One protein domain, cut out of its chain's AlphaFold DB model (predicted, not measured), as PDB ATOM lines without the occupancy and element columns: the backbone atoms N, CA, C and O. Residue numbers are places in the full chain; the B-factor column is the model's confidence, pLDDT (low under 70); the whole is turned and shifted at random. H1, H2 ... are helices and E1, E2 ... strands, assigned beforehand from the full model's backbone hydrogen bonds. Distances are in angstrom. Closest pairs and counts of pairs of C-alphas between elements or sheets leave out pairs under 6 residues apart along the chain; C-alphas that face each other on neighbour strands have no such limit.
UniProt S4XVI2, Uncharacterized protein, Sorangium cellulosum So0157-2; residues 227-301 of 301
ATOM      1  N   CYS A 227     129.239 101.522 133.755       74.00
ATOM      2  CA  CYS A 227     129.226 102.440 134.886       74.00
ATOM      3  C   CYS A 227     127.981 102.165 135.752       74.00
ATOM      4  O   CYS A 227     126.925 101.762 135.265       74.00
ATOM      5  N   ASP A 228     128.121 102.353 137.061       80.12
ATOM      6  CA  ASP A 228     127.028 102.242 138.026       80.12
ATOM      7  C   ASP A 228     126.903 103.590 138.743       80.12
ATOM      8  O   ASP A 228     127.687 103.864 139.657       80.12
ATOM      9  N   PRO A 229     125.931 104.440 138.355       84.19
ATOM     10  CA  PRO A 229     125.716 105.740 138.982       84.19
ATOM     11  C   PRO A 229     125.603 105.699 140.511       84.19
ATOM     12  O   PRO A 229     125.912 106.691 141.162       84.19
ATOM     13  N   SER A 230     125.190 104.570 141.104       81.69
ATOM     14  CA  SER A 230     125.086 104.430 142.562       81.69
ATOM     15  C   SER A 230     126.436 104.248 143.269       81.69
ATOM     16  O   SER A 230     126.528 104.467 144.477       81.69
ATOM     17  N   ARG A 231     127.488 103.880 142.527       80.25
ATOM     18  CA  ARG A 231     128.846 103.632 143.038       80.25
ATOM     19  C   ARG A 231     129.856 104.707 142.634       80.25
ATOM     20  O   ARG A 231     130.974 104.726 143.147       80.25
ATOM     21  N   GLU A 232     129.470 105.626 141.756       88.00
ATOM     22  CA  GLU A 232     130.304 106.744 141.316       88.00
ATOM     23  C   GLU A 232     130.157 107.947 142.256       88.00
ATOM     24  O   GLU A 232     129.613 108.985 141.892       88.00
ATOM     25  N   TRP A 233     130.662 107.816 143.485       89.69
ATOM     26  CA  TRP A 233     130.543 108.840 144.537       89.69
ATOM     27  C   TRP A 233     131.091 110.225 144.133       89.69
ATOM     28  O   TRP A 233     130.678 111.239 144.688       89.69
ATOM     29  N   TRP A 234     132.003 110.284 143.156       92.69
ATOM     30  CA  TRP A 234     132.605 111.516 142.629       92.69
ATOM     31  C   TRP A 234     131.775 112.173 141.513       92.69
ATOM     32  O   TRP A 234     132.234 113.126 140.870       92.69
ATOM     33  N   ARG A 235     130.566 111.665 141.249       93.06
ATOM     34  CA  ARG A 235     129.641 112.178 140.239       93.06
ATOM     35  C   ARG A 235     128.258 112.375 140.822       93.06
ATOM     36  O   ARG A 235     127.746 111.554 141.574       93.06
ATOM     37  N   GLN A 236     127.608 113.437 140.370       93.12
ATOM     38  CA  GLN A 236     126.183 113.629 140.573       93.12
ATOM     39  C   GLN A 236     125.490 113.629 139.216       93.12
ATOM     40  O   GLN A 236     125.648 114.560 138.423       93.12
ATOM     41  N   TYR A 237     124.720 112.575 138.960       93.75
ATOM     42  CA  TYR A 237     123.920 112.440 137.748       93.75
ATOM     43  C   TYR A 237     122.665 113.310 137.825       93.75
ATOM     44  O   TYR A 237     121.943 113.306 138.822       93.75
ATOM     45  N   VAL A 238     122.406 114.046 136.748       95.19
ATOM     46  CA  VAL A 238     121.161 114.793 136.531       95.19
ATOM     47  C   VAL A 238     120.114 113.886 135.882       95.19
ATOM     48  O   VAL A 238     118.946 113.927 136.257       95.19
ATOM     49  N   SER A 239     120.541 113.030 134.954       94.19
ATOM     50  CA  SER A 239     119.752 111.913 134.436       94.19
ATOM     51  C   SER A 239     120.666 110.722 134.180       94.19
ATOM     52  O   SER A 239     121.828 110.897 133.811       94.19
ATOM     53  N   THR A 240     120.135 109.513 134.367       92.69
ATOM     54  CA  THR A 240     120.804 108.254 134.008       92.69
ATOM     55  C   THR A 240     120.377 107.730 132.631       92.69
ATOM     56  O   THR A 240     120.682 106.596 132.272       92.69
ATOM     57  N   SER A 241     119.620 108.526 131.868       92.12
ATOM     58  CA  SER A 241     119.189 108.211 130.507       92.12
ATOM     59  C   SER A 241     119.994 109.037 129.499       92.12
ATOM     60  O   SER A 241     119.823 110.258 129.438       92.12
ATOM     61  N   PRO A 242     120.837 108.407 128.659       89.69
ATOM     62  CA  PRO A 242     121.564 109.112 127.604       89.69
ATOM     63  C   PRO A 242     120.651 109.873 126.630       89.69
ATOM     64  O   PRO A 242     121.044 110.909 126.095       89.69
ATOM     65  N   GLU A 243     119.423 109.392 126.414       91.12
ATOM     66  CA  GLU A 243     118.441 110.069 125.560       91.12
ATOM     67  C   GLU A 243     117.906 111.352 126.206       91.12
ATOM     68  O   GLU A 243     117.810 112.382 125.542       91.12
ATOM     69  N   GLU A 244     117.604 111.322 127.508       94.75
ATOM     70  CA  GLU A 244     117.184 112.525 128.239       94.75
ATOM     71  C   GLU A 244     118.317 113.548 128.314       94.75
ATOM     72  O   GLU A 244     118.085 114.747 128.168       94.75
ATOM     73  N   CYS A 245     119.556 113.081 128.455       94.25
ATOM     74  CA  CYS A 245     120.742 113.929 128.467       94.25
ATOM     75  C   CYS A 245     120.938 114.749 127.194       94.25
ATOM     76  O   CYS A 245     121.493 115.840 127.257       94.25
ATOM     77  N   ALA A 246     120.442 114.278 126.047       90.19
ATOM     78  CA  ALA A 246     120.460 115.061 124.815       90.19
ATOM     79  C   ALA A 246     119.473 116.248 124.833       90.19
ATOM     80  O   ALA A 246     119.587 117.148 123.999       90.19
ATOM     81  N   ALA A 247     118.496 116.243 125.745       93.69
ATOM     82  CA  ALA A 247     117.429 117.238 125.836       93.69
ATOM     83  C   ALA A 247     117.526 118.150 127.072       93.69
ATOM     84  O   ALA A 247     116.923 119.226 127.076       93.69
ATOM     85  N   ILE A 248     118.241 117.735 128.119       92.81
ATOM     86  CA  ILE A 248     118.412 118.516 129.347       92.81
ATOM     87  C   ILE A 248     119.544 119.532 129.153       92.81
ATOM     88  O   ILE A 248     120.667 119.170 128.819       92.81
ATOM     89  N   ASP A 249     119.254 120.804 129.427       92.50
ATOM     90  CA  ASP A 249     120.246 121.880 129.480       92.50
ATOM     91  C   ASP A 249     120.568 122.200 130.946       92.50
ATOM     92  O   ASP A 249     119.703 122.650 131.704       92.50
ATOM     93  N   PHE A 250     121.799 121.917 131.372       93.56
ATOM     94  CA  PHE A 250     122.292 122.247 132.706       93.56
ATOM     95  C   PHE A 250     123.776 122.618 132.659       93.56
ATOM     96  O   PHE A 250     124.516 122.214 131.764       93.56
ATOM     97  N   ALA A 251     124.220 123.372 133.662       94.31
ATOM     98  CA  ALA A 251     125.617 123.742 133.832       94.31
ATOM     99  C   ALA A 251     126.122 123.290 135.202       94.31
ATOM    100  O   ALA A 251     125.441 123.456 136.216       94.31
ATOM    101  N   CYS A 252     127.340 122.757 135.229       95.81
ATOM    102  CA  CYS A 252     128.049 122.486 136.470       95.81
ATOM    103  C   CYS A 252     128.535 123.792 137.101       95.81
ATOM    104  O   CYS A 252     128.877 124.749 136.403       95.81
ATOM    105  N   THR A 253     128.534 123.841 138.430       91.62
ATOM    106  CA  THR A 253     128.933 125.029 139.197       91.62
ATOM    107  C   THR A 253     130.200 124.749 139.999       91.62
ATOM    108  O   THR A 253     130.504 123.598 140.307       91.62
ATOM    109  N   GLY A 254     130.952 125.798 140.342       89.81
ATOM    110  CA  GLY A 254     132.193 125.654 141.107       89.81
ATOM    111  C   GLY A 254     133.303 124.961 140.311       89.81
ATOM    112  O   GLY A 254     133.542 125.314 139.158       89.81
ATOM    113  N   SER A 255     133.988 124.003 140.943       91.00
ATOM    114  CA  SER A 255     135.091 123.219 140.360       91.00
ATOM    115  C   SER A 255     134.642 122.023 139.510       91.00
ATOM    116  O   SER A 255     135.482 121.292 138.994       91.00
ATOM    117  N   LEU A 256     133.333 121.802 139.377       96.25
ATOM    118  CA  LEU A 256     132.773 120.622 138.731       96.25
ATOM    119  C   LEU A 256     132.809 120.718 137.201       96.25
ATOM    120  O   LEU A 256     132.515 121.767 136.623       96.25
ATOM    121  N   THR A 257     133.066 119.592 136.541       95.69
ATOM    122  CA  THR A 257     133.045 119.471 135.080       95.69
ATOM    123  C   THR A 257     131.840 118.680 134.593       95.69
ATOM    124  O   THR A 257     131.391 117.731 135.233       95.69
ATOM    125  N   TYR A 258     131.303 119.076 133.438       95.12
ATOM    126  CA  TYR A 258     130.226 118.343 132.776       95.12
ATOM    127  C   TYR A 258     130.716 116.965 132.325       95.12
ATOM    128  O   TYR A 258     131.756 116.861 131.672       95.12
ATOM    129  N   VAL A 259     129.924 115.932 132.609       93.19
ATOM    130  CA  VAL A 259     130.138 114.570 132.118       93.19
ATOM    131  C   VAL A 259     128.887 114.071 131.402       93.19
ATOM    132  O   VAL A 259     127.766 114.329 131.835       93.19
ATOM    133  N   SER A 260     129.087 113.348 130.301       92.31
ATOM    134  CA  SER A 260     128.042 112.600 129.602       92.31
ATOM    135  C   SER A 260     128.641 111.324 129.032       92.31
ATOM    136  O   SER A 260     129.569 111.376 128.226       92.31
ATOM    137  N   ASN A 261     128.115 110.183 129.454       88.00
ATOM    138  CA  ASN A 261     128.562 108.857 129.049       88.00
ATOM    139  C   ASN A 261     127.348 107.919 128.899       88.00
ATOM    140  O   ASN A 261     126.198 108.357 128.904       88.00
ATOM    141  N   GLU A 262     127.596 106.625 128.727       88.44
ATOM    142  CA  GLU A 262     126.536 105.621 128.572       88.44
ATOM    143  C   GLU A 262     125.615 105.475 129.798       88.44
ATOM    144  O   GLU A 262     124.507 104.964 129.659       88.44
ATOM    145  N   CYS A 263     126.032 105.957 130.971       87.69
ATOM    146  CA  CYS A 263     125.244 105.940 132.202       87.69
ATOM    147  C   CYS A 263     124.465 107.223 132.455       87.69
ATOM    148  O   CYS A 263     123.768 107.312 133.461       87.69
ATOM    149  N   GLY A 264     124.557 108.198 131.549       92.81
ATOM    150  CA  GLY A 264     123.824 109.451 131.613       92.81
ATOM    151  C   GLY A 264     124.745 110.660 131.675       92.81
ATOM    152  O   GLY A 264     125.873 110.636 131.182       92.81
ATOM    153  N   CYS A 265     124.246 111.739 132.259       95.31
ATOM    154  CA  CYS A 265     124.906 113.034 132.277       95.31
ATOM    155  C   CYS A 265     124.761 113.689 133.639       95.31
ATOM    156  O   CYS A 265     123.769 113.514 134.351       95.31
ATOM    157  N   GLY A 266     125.764 114.475 133.993       95.81
ATOM    158  CA  GLY A 266     125.810 115.148 135.273       95.81
ATOM    159  C   GLY A 266     127.060 115.988 135.430       95.81
ATOM    160  O   GLY A 266     127.662 116.446 134.456       95.81
ATOM    161  N   CYS A 267     127.446 116.170 136.683       96.38
ATOM    162  CA  CYS A 267     128.644 116.894 137.061       96.38
ATOM    163  C   CYS A 267     129.589 115.965 137.809       96.38
ATOM    164  O   CYS A 267     129.164 115.293 138.750       96.38
ATOM    165  N   GLU A 268     130.859 115.960 137.423       95.12
ATOM    166  CA  GLU A 268     131.927 115.223 138.094       95.12
ATOM    167  C   GLU A 268     132.928 116.183 138.736       95.12
ATOM    168  O   GLU A 268     133.143 117.291 138.238       95.12
ATOM    169  N   GLN A 269     133.496 115.785 139.873       94.88
ATOM    170  CA  GLN A 269     134.585 116.533 140.501       94.88
ATOM    171  C   GLN A 269     135.953 116.084 139.981       94.88
ATOM    172  O   GLN A 269     136.068 115.060 139.308       94.88
ATOM    173  N   ASP A 270     136.996 116.842 140.320       92.69
ATOM    174  CA  ASP A 270     138.364 116.542 139.901       92.69
ATOM    175  C   ASP A 270     138.816 115.145 140.395       92.69
ATOM    176  O   ASP A 270     138.661 114.840 141.583       92.69
ATOM    177  N   PRO A 271     139.409 114.297 139.530       88.75
ATOM    178  CA  PRO A 271     139.876 112.958 139.906       88.75
ATOM    179  C   PRO A 271     140.945 112.928 141.008       88.75
ATOM    180  O   PRO A 271     141.183 111.877 141.598       88.75
ATOM    181  N   SER A 272     141.622 114.049 141.272       91.75
ATOM    182  CA  SER A 272     142.592 114.165 142.366       91.75
ATOM    183  C   SER A 272     141.946 114.255 143.751       91.75
ATOM    184  O   SER A 272     142.641 114.108 144.758       91.75
ATOM    185  N   CYS A 273     140.634 114.483 143.828       93.94
ATOM    186  CA  CYS A 273     139.916 114.519 145.090       93.94
ATOM    187  C   CYS A 273     139.782 113.106 145.693       93.94
ATOM    188  O   CYS A 273     139.256 112.212 145.028       93.94
ATOM    189  N   PRO A 274     140.204 112.881 146.952       92.50
ATOM    190  CA  PRO A 274     140.006 111.603 147.630       92.50
ATOM    191  C   PRO A 274     138.521 111.375 147.982       92.50
ATOM    192  O   PRO A 274     137.778 112.350 148.117       92.50
ATOM    193  N   PRO A 275     138.075 110.117 148.186       91.62
ATOM    194  CA  PRO A 275     136.710 109.809 148.631       91.62
ATOM    195  C   PRO A 275     136.325 110.506 149.934       91.62
ATOM    196  O   PRO A 275     135.199 110.979 150.075       91.62
ATOM    197  N   SER A 276     137.280 110.603 150.859       93.06
ATOM    198  CA  SER A 276     137.107 111.287 152.129       93.06
ATOM    199  C   SER A 276     138.343 112.091 152.529       93.06
ATOM    200  O   SER A 276     139.466 111.792 152.116       93.06
ATOM    201  N   PHE A 277     138.118 113.113 153.351       91.56
ATOM    202  CA  PHE A 277     139.148 113.843 154.083       91.56
ATOM    203  C   PHE A 277     138.979 113.570 155.578       91.56
ATOM    204  O   PHE A 277     137.907 113.837 156.125       91.56
ATOM    205  N   ASP A 278     140.028 113.065 156.231       91.31
ATOM    206  CA  ASP A 278     140.073 112.971 157.692       91.31
ATOM    207  C   ASP A 278     140.551 114.309 158.257       91.31
ATOM    208  O   ASP A 278     141.694 114.715 158.071       91.31
ATOM    209  N   CYS A 279     139.638 115.029 158.895       88.31
ATOM    210  CA  CYS A 279     139.873 116.349 159.467       88.31
ATOM    211  C   CYS A 279     139.812 116.314 160.998       88.31
ATOM    212  O   CYS A 279     139.499 117.323 161.641       88.31
ATOM    213  N   LYS A 280     140.082 115.142 161.587       86.12
ATOM    214  CA  LYS A 280     140.190 114.964 163.035       86.12
ATOM    215  C   LYS A 280     141.536 115.471 163.538       86.12
ATOM    216  O   LYS A 280     142.568 115.388 162.877       86.12
ATOM    217  N   ALA A 281     141.538 115.972 164.771       77.31
ATOM    218  CA  ALA A 281     142.757 116.447 165.415       77.31
ATOM    219  C   ALA A 281     143.866 115.365 165.399       77.31
ATOM    220  O   ALA A 281     143.583 114.210 165.721       77.31
ATOM    221  N   PRO A 282     145.132 115.727 165.109       70.31
ATOM    222  CA  PRO A 282     145.676 117.087 165.030       70.31
ATOM    223  C   PRO A 282     145.623 117.730 163.630       70.31
ATOM    224  O   PRO A 282     146.136 118.838 163.468       70.31
ATOM    225  N   GLU A 283     145.044 117.064 162.633       68.81
ATOM    226  CA  GLU A 283     145.020 117.545 161.251       68.81
ATOM    227  C   GLU A 283     143.915 118.597 161.081       68.81
ATOM    228  O   GLU A 283     142.722 118.308 161.081       68.81
ATOM    229  N   ALA A 284     144.318 119.868 160.998       76.75
ATOM    230  CA  ALA A 284     143.402 120.965 160.718       76.75
ATOM    231  C   ALA A 284     143.225 121.113 159.202       76.75
ATOM    232  O   ALA A 284     144.124 121.589 158.508       76.75
ATOM    233  N   CYS A 285     142.060 120.719 158.698       87.69
ATOM    234  CA  CYS A 285     141.661 120.963 157.316       87.69
ATOM    235  C   CYS A 285     141.144 122.392 157.106       87.69
ATOM    236  O   CYS A 285     140.405 122.918 157.942       87.69
ATOM    237  N   ASP A 286     141.421 122.970 155.935       92.06
ATOM    238  CA  ASP A 286     140.653 124.108 155.424       92.06
ATOM    239  C   ASP A 286     139.359 123.588 154.783       92.06
ATOM    240  O   ASP A 286     139.337 123.096 153.654       92.06
ATOM    241  N   LEU A 287     138.275 123.628 155.555       90.75
ATOM    242  CA  LEU A 287     136.987 123.071 155.148       90.75
ATOM    243  C   LEU A 287     136.368 123.815 153.960       90.75
ATOM    244  O   LEU A 287     135.707 123.185 153.135       90.75
ATOM    245  N   ASP A 288     136.585 125.128 153.869       90.62
ATOM    246  CA  ASP A 288     136.033 125.942 152.788       90.62
ATOM    247  C   ASP A 288     136.792 125.671 151.483       90.62
ATOM    248  O   ASP A 288     136.165 125.531 150.429       90.62
ATOM    249  N   GLU A 289     138.119 125.511 151.548       91.38
ATOM    250  CA  GLU A 289     138.926 125.102 150.395       91.38
ATOM    251  C   GLU A 289     138.543 123.694 149.914       91.38
ATOM    252  O   GLU A 289     138.339 123.483 148.714       91.38
ATOM    253  N   ILE A 290     138.393 122.734 150.838       92.31
ATOM    254  CA  ILE A 290     137.992 121.361 150.499       92.31
ATOM    255  C   ILE A 290     136.618 121.356 149.834       92.31
ATOM    256  O   ILE A 290     136.472 120.761 148.769       92.31
ATOM    257  N   GLN A 291     135.628 122.047 150.403       90.81
ATOM    258  CA  GLN A 291     134.276 122.067 149.848       90.81
ATOM    259  C   GLN A 291     134.213 122.767 148.481       90.81
ATOM    260  O   GLN A 291     133.391 122.394 147.645       90.81
ATOM    261  N   GLN A 292     135.072 123.763 148.232       91.94
ATOM    262  CA  GLN A 292     135.164 124.426 146.928       91.94
ATOM    263  C   GLN A 292     135.870 123.573 145.872       91.94
ATOM    264  O   GLN A 292     135.494 123.644 144.704       91.94
ATOM    265  N   ARG A 293     136.895 122.801 146.253       92.12
ATOM    266  CA  ARG A 293     137.679 121.984 145.315       92.12
ATOM    267  C   ARG A 293     137.049 120.614 145.064       92.12
ATOM    268  O   ARG A 293     136.966 120.202 143.911       92.12
ATOM    269  N   CYS A 294     136.593 119.951 146.122       94.75
ATOM    270  CA  CYS A 294     136.143 118.558 146.155       94.75
ATOM    271  C   CYS A 294     134.740 118.434 146.780       94.75
ATOM    272  O   CYS A 294     134.586 117.834 147.847       94.75
ATOM    273  N   PRO A 295     133.707 119.028 146.160       94.12
ATOM    274  CA  PRO A 295     132.395 119.189 146.784       94.12
ATOM    275  C   PRO A 295     131.638 117.882 147.070       94.12
ATOM    276  O   PRO A 295     130.701 117.913 147.867       94.12
ATOM    277  N   TYR A 296     132.008 116.764 146.438       95.06
ATOM    278  CA  TYR A 296     131.404 115.442 146.649       95.06
ATOM    279  C   TYR A 296     132.216 114.525 147.574       95.06
ATOM    280  O   TYR A 296     131.737 113.450 147.928       95.06
ATOM    281  N   SER A 297     133.424 114.918 147.985       94.00
ATOM    282  CA  SER A 297     134.191 114.158 148.976       94.00
ATOM    283  C   SER A 297     133.546 114.271 150.358       94.00
ATOM    284  O   SER A 297     133.100 115.350 150.761       94.00
ATOM    285  N   THR A 298     133.520 113.178 151.121       93.69
ATOM    286  CA  THR A 298     133.053 113.235 152.511       93.69
ATOM    287  C   THR A 298     134.113 113.877 153.405       93.69
ATOM    288  O   THR A 298     135.313 113.708 153.202       93.69
ATOM    289  N   ILE A 299     133.681 114.641 154.406       92.06
ATOM    290  CA  ILE A 299     134.582 115.251 155.389       92.06
ATOM    291  C   ILE A 299     134.296 114.614 156.743       92.06
ATOM    292  O   ILE A 299     133.249 114.873 157.343       92.06
ATOM    293  N   ASP A 300     135.246 113.824 157.230       88.88
ATOM    294  CA  ASP A 300     135.190 113.207 158.547       88.88
ATOM    295  C   ASP A 300     135.766 114.190 159.575       88.88
ATOM    296  O   ASP A 300     136.929 114.574 159.501       88.88
ATOM    297  N   ARG A 301     134.932 114.643 160.515       85.44
ATOM    298  CA  ARG A 301     135.294 115.625 161.553       85.44
ATOM    299  C   ARG A 301     135.403 114.989 162.934       85.44
ATOM    300  O   ARG A 301     134.763 113.933 163.159       85.44
TER     301      ARG A 301
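Overview. This is residues 227 to 301 of the 301 residues of an uncharacterized protein of Sorangium cellulosum So0157-2 (UniProt S4XVI2). Two small lobes stand end to end and make a rod: one holds a three-stranded antiparallel sheet, E1, E3 and E2, with the short helix H1 at one end of it, and the other holds a small parallel pair of strands, E4 and E5, with helix H2 across a gap from them. Residues 269 to 275 join the lobes, and much of each is chain without named elements, such as the loop of residues 246 to 256 in the first lobe. The printed part has 75 residues with two named helices and five named strands, in the order E1, H1, E2, E3, E4, H2, E5; the larger sheet has the order E1, E3, E2. The class is mixed, helices and strands, though under half of the residues, 32 of 75, are in named elements. The whole is loose, with a radius of gyration of the C-alphas of 14.3 A, and spans 48 by 22 by 16 A.

Arrangement. The larger sheet has E3, residues 264 to 268, as its inner strand, and E1, residues 235 to 239, and E2, residues 257 to 261, as its edge strands. E1 and E3 are antiparallel, with 146 degrees between their directions; N 238 and O 265 are 2.8 A apart and N 236 and O 267 are 2.9 A apart, both within hydrogen-bond range. E3 and E2 are antiparallel at 155 degrees and form a hairpin; N 259 and O 266 are within hydrogen-bond range at 3.0 A, as are N 257 and O 268 at 2.9 A. The sheet is only just strongly twisted, with C-alphas up to 4.3 A off its best plane. H1, residues 242 to 245, is on this sheet at a height over the sheet of 5.2 A. It lies over none of the strands, but only just: 2 of its 4 C-alphas fall on E3. The closest C-alphas of H1 and E3 are those of Pro 242 and Gly 264, 4.6 A apart. E4, residues 276 to 278, and E5, residues 298 to 300, are parallel neighbours with 17 degrees between their directions; N 277 and O 298, and N 300 and O 277, are each 2.9 A apart, within hydrogen-bond range. With H2, residues 287 to 293, they form a strand-helix-strand unit, two parallel neighbour strands with a helix between them along the chain, and its crossover is right-handed. H2 and E5 are near each other, with 5 pairs of C-alphas within 10 A. H2 is not on the larger sheet, and E3 and E4 are apart. In H2 every O i to N i+4 pair is within hydrogen-bond range; H1 is too short for such a pair.

Along the chain. E1 begins at C-alpha 235, (129.641, 112.178, 140.239), and is 11.5 A long. E2 is 13.0 A long and E3 11.9 A, from first to last C-alpha. H1 measures 5.0 A. E4 measures 6.5 A from its C-alpha 276 at (137.107, 111.287, 152.129). H2 measures 9.9 A, and E5 measures 6.4 A and ends at C-alpha 300, (135.190, 113.207, 158.547).

Size, cuts and confidence. The C-alphas farthest apart are those of Glu 243 and Pro 282, at 48.5 A, and the first and last printed C-alphas, Cys 227 and Arg 301, are 30.4 A apart. Residue 301 is the chain's last residue, and the printed part has no cut. The link from H1 to E2, with 11 residues, is long; those from E3 to E4 and from E4 to H2 are short, and the other three are tight. The mean pLDDT of the printed part is 90.4, and residue 283 is the one printed residue under 70.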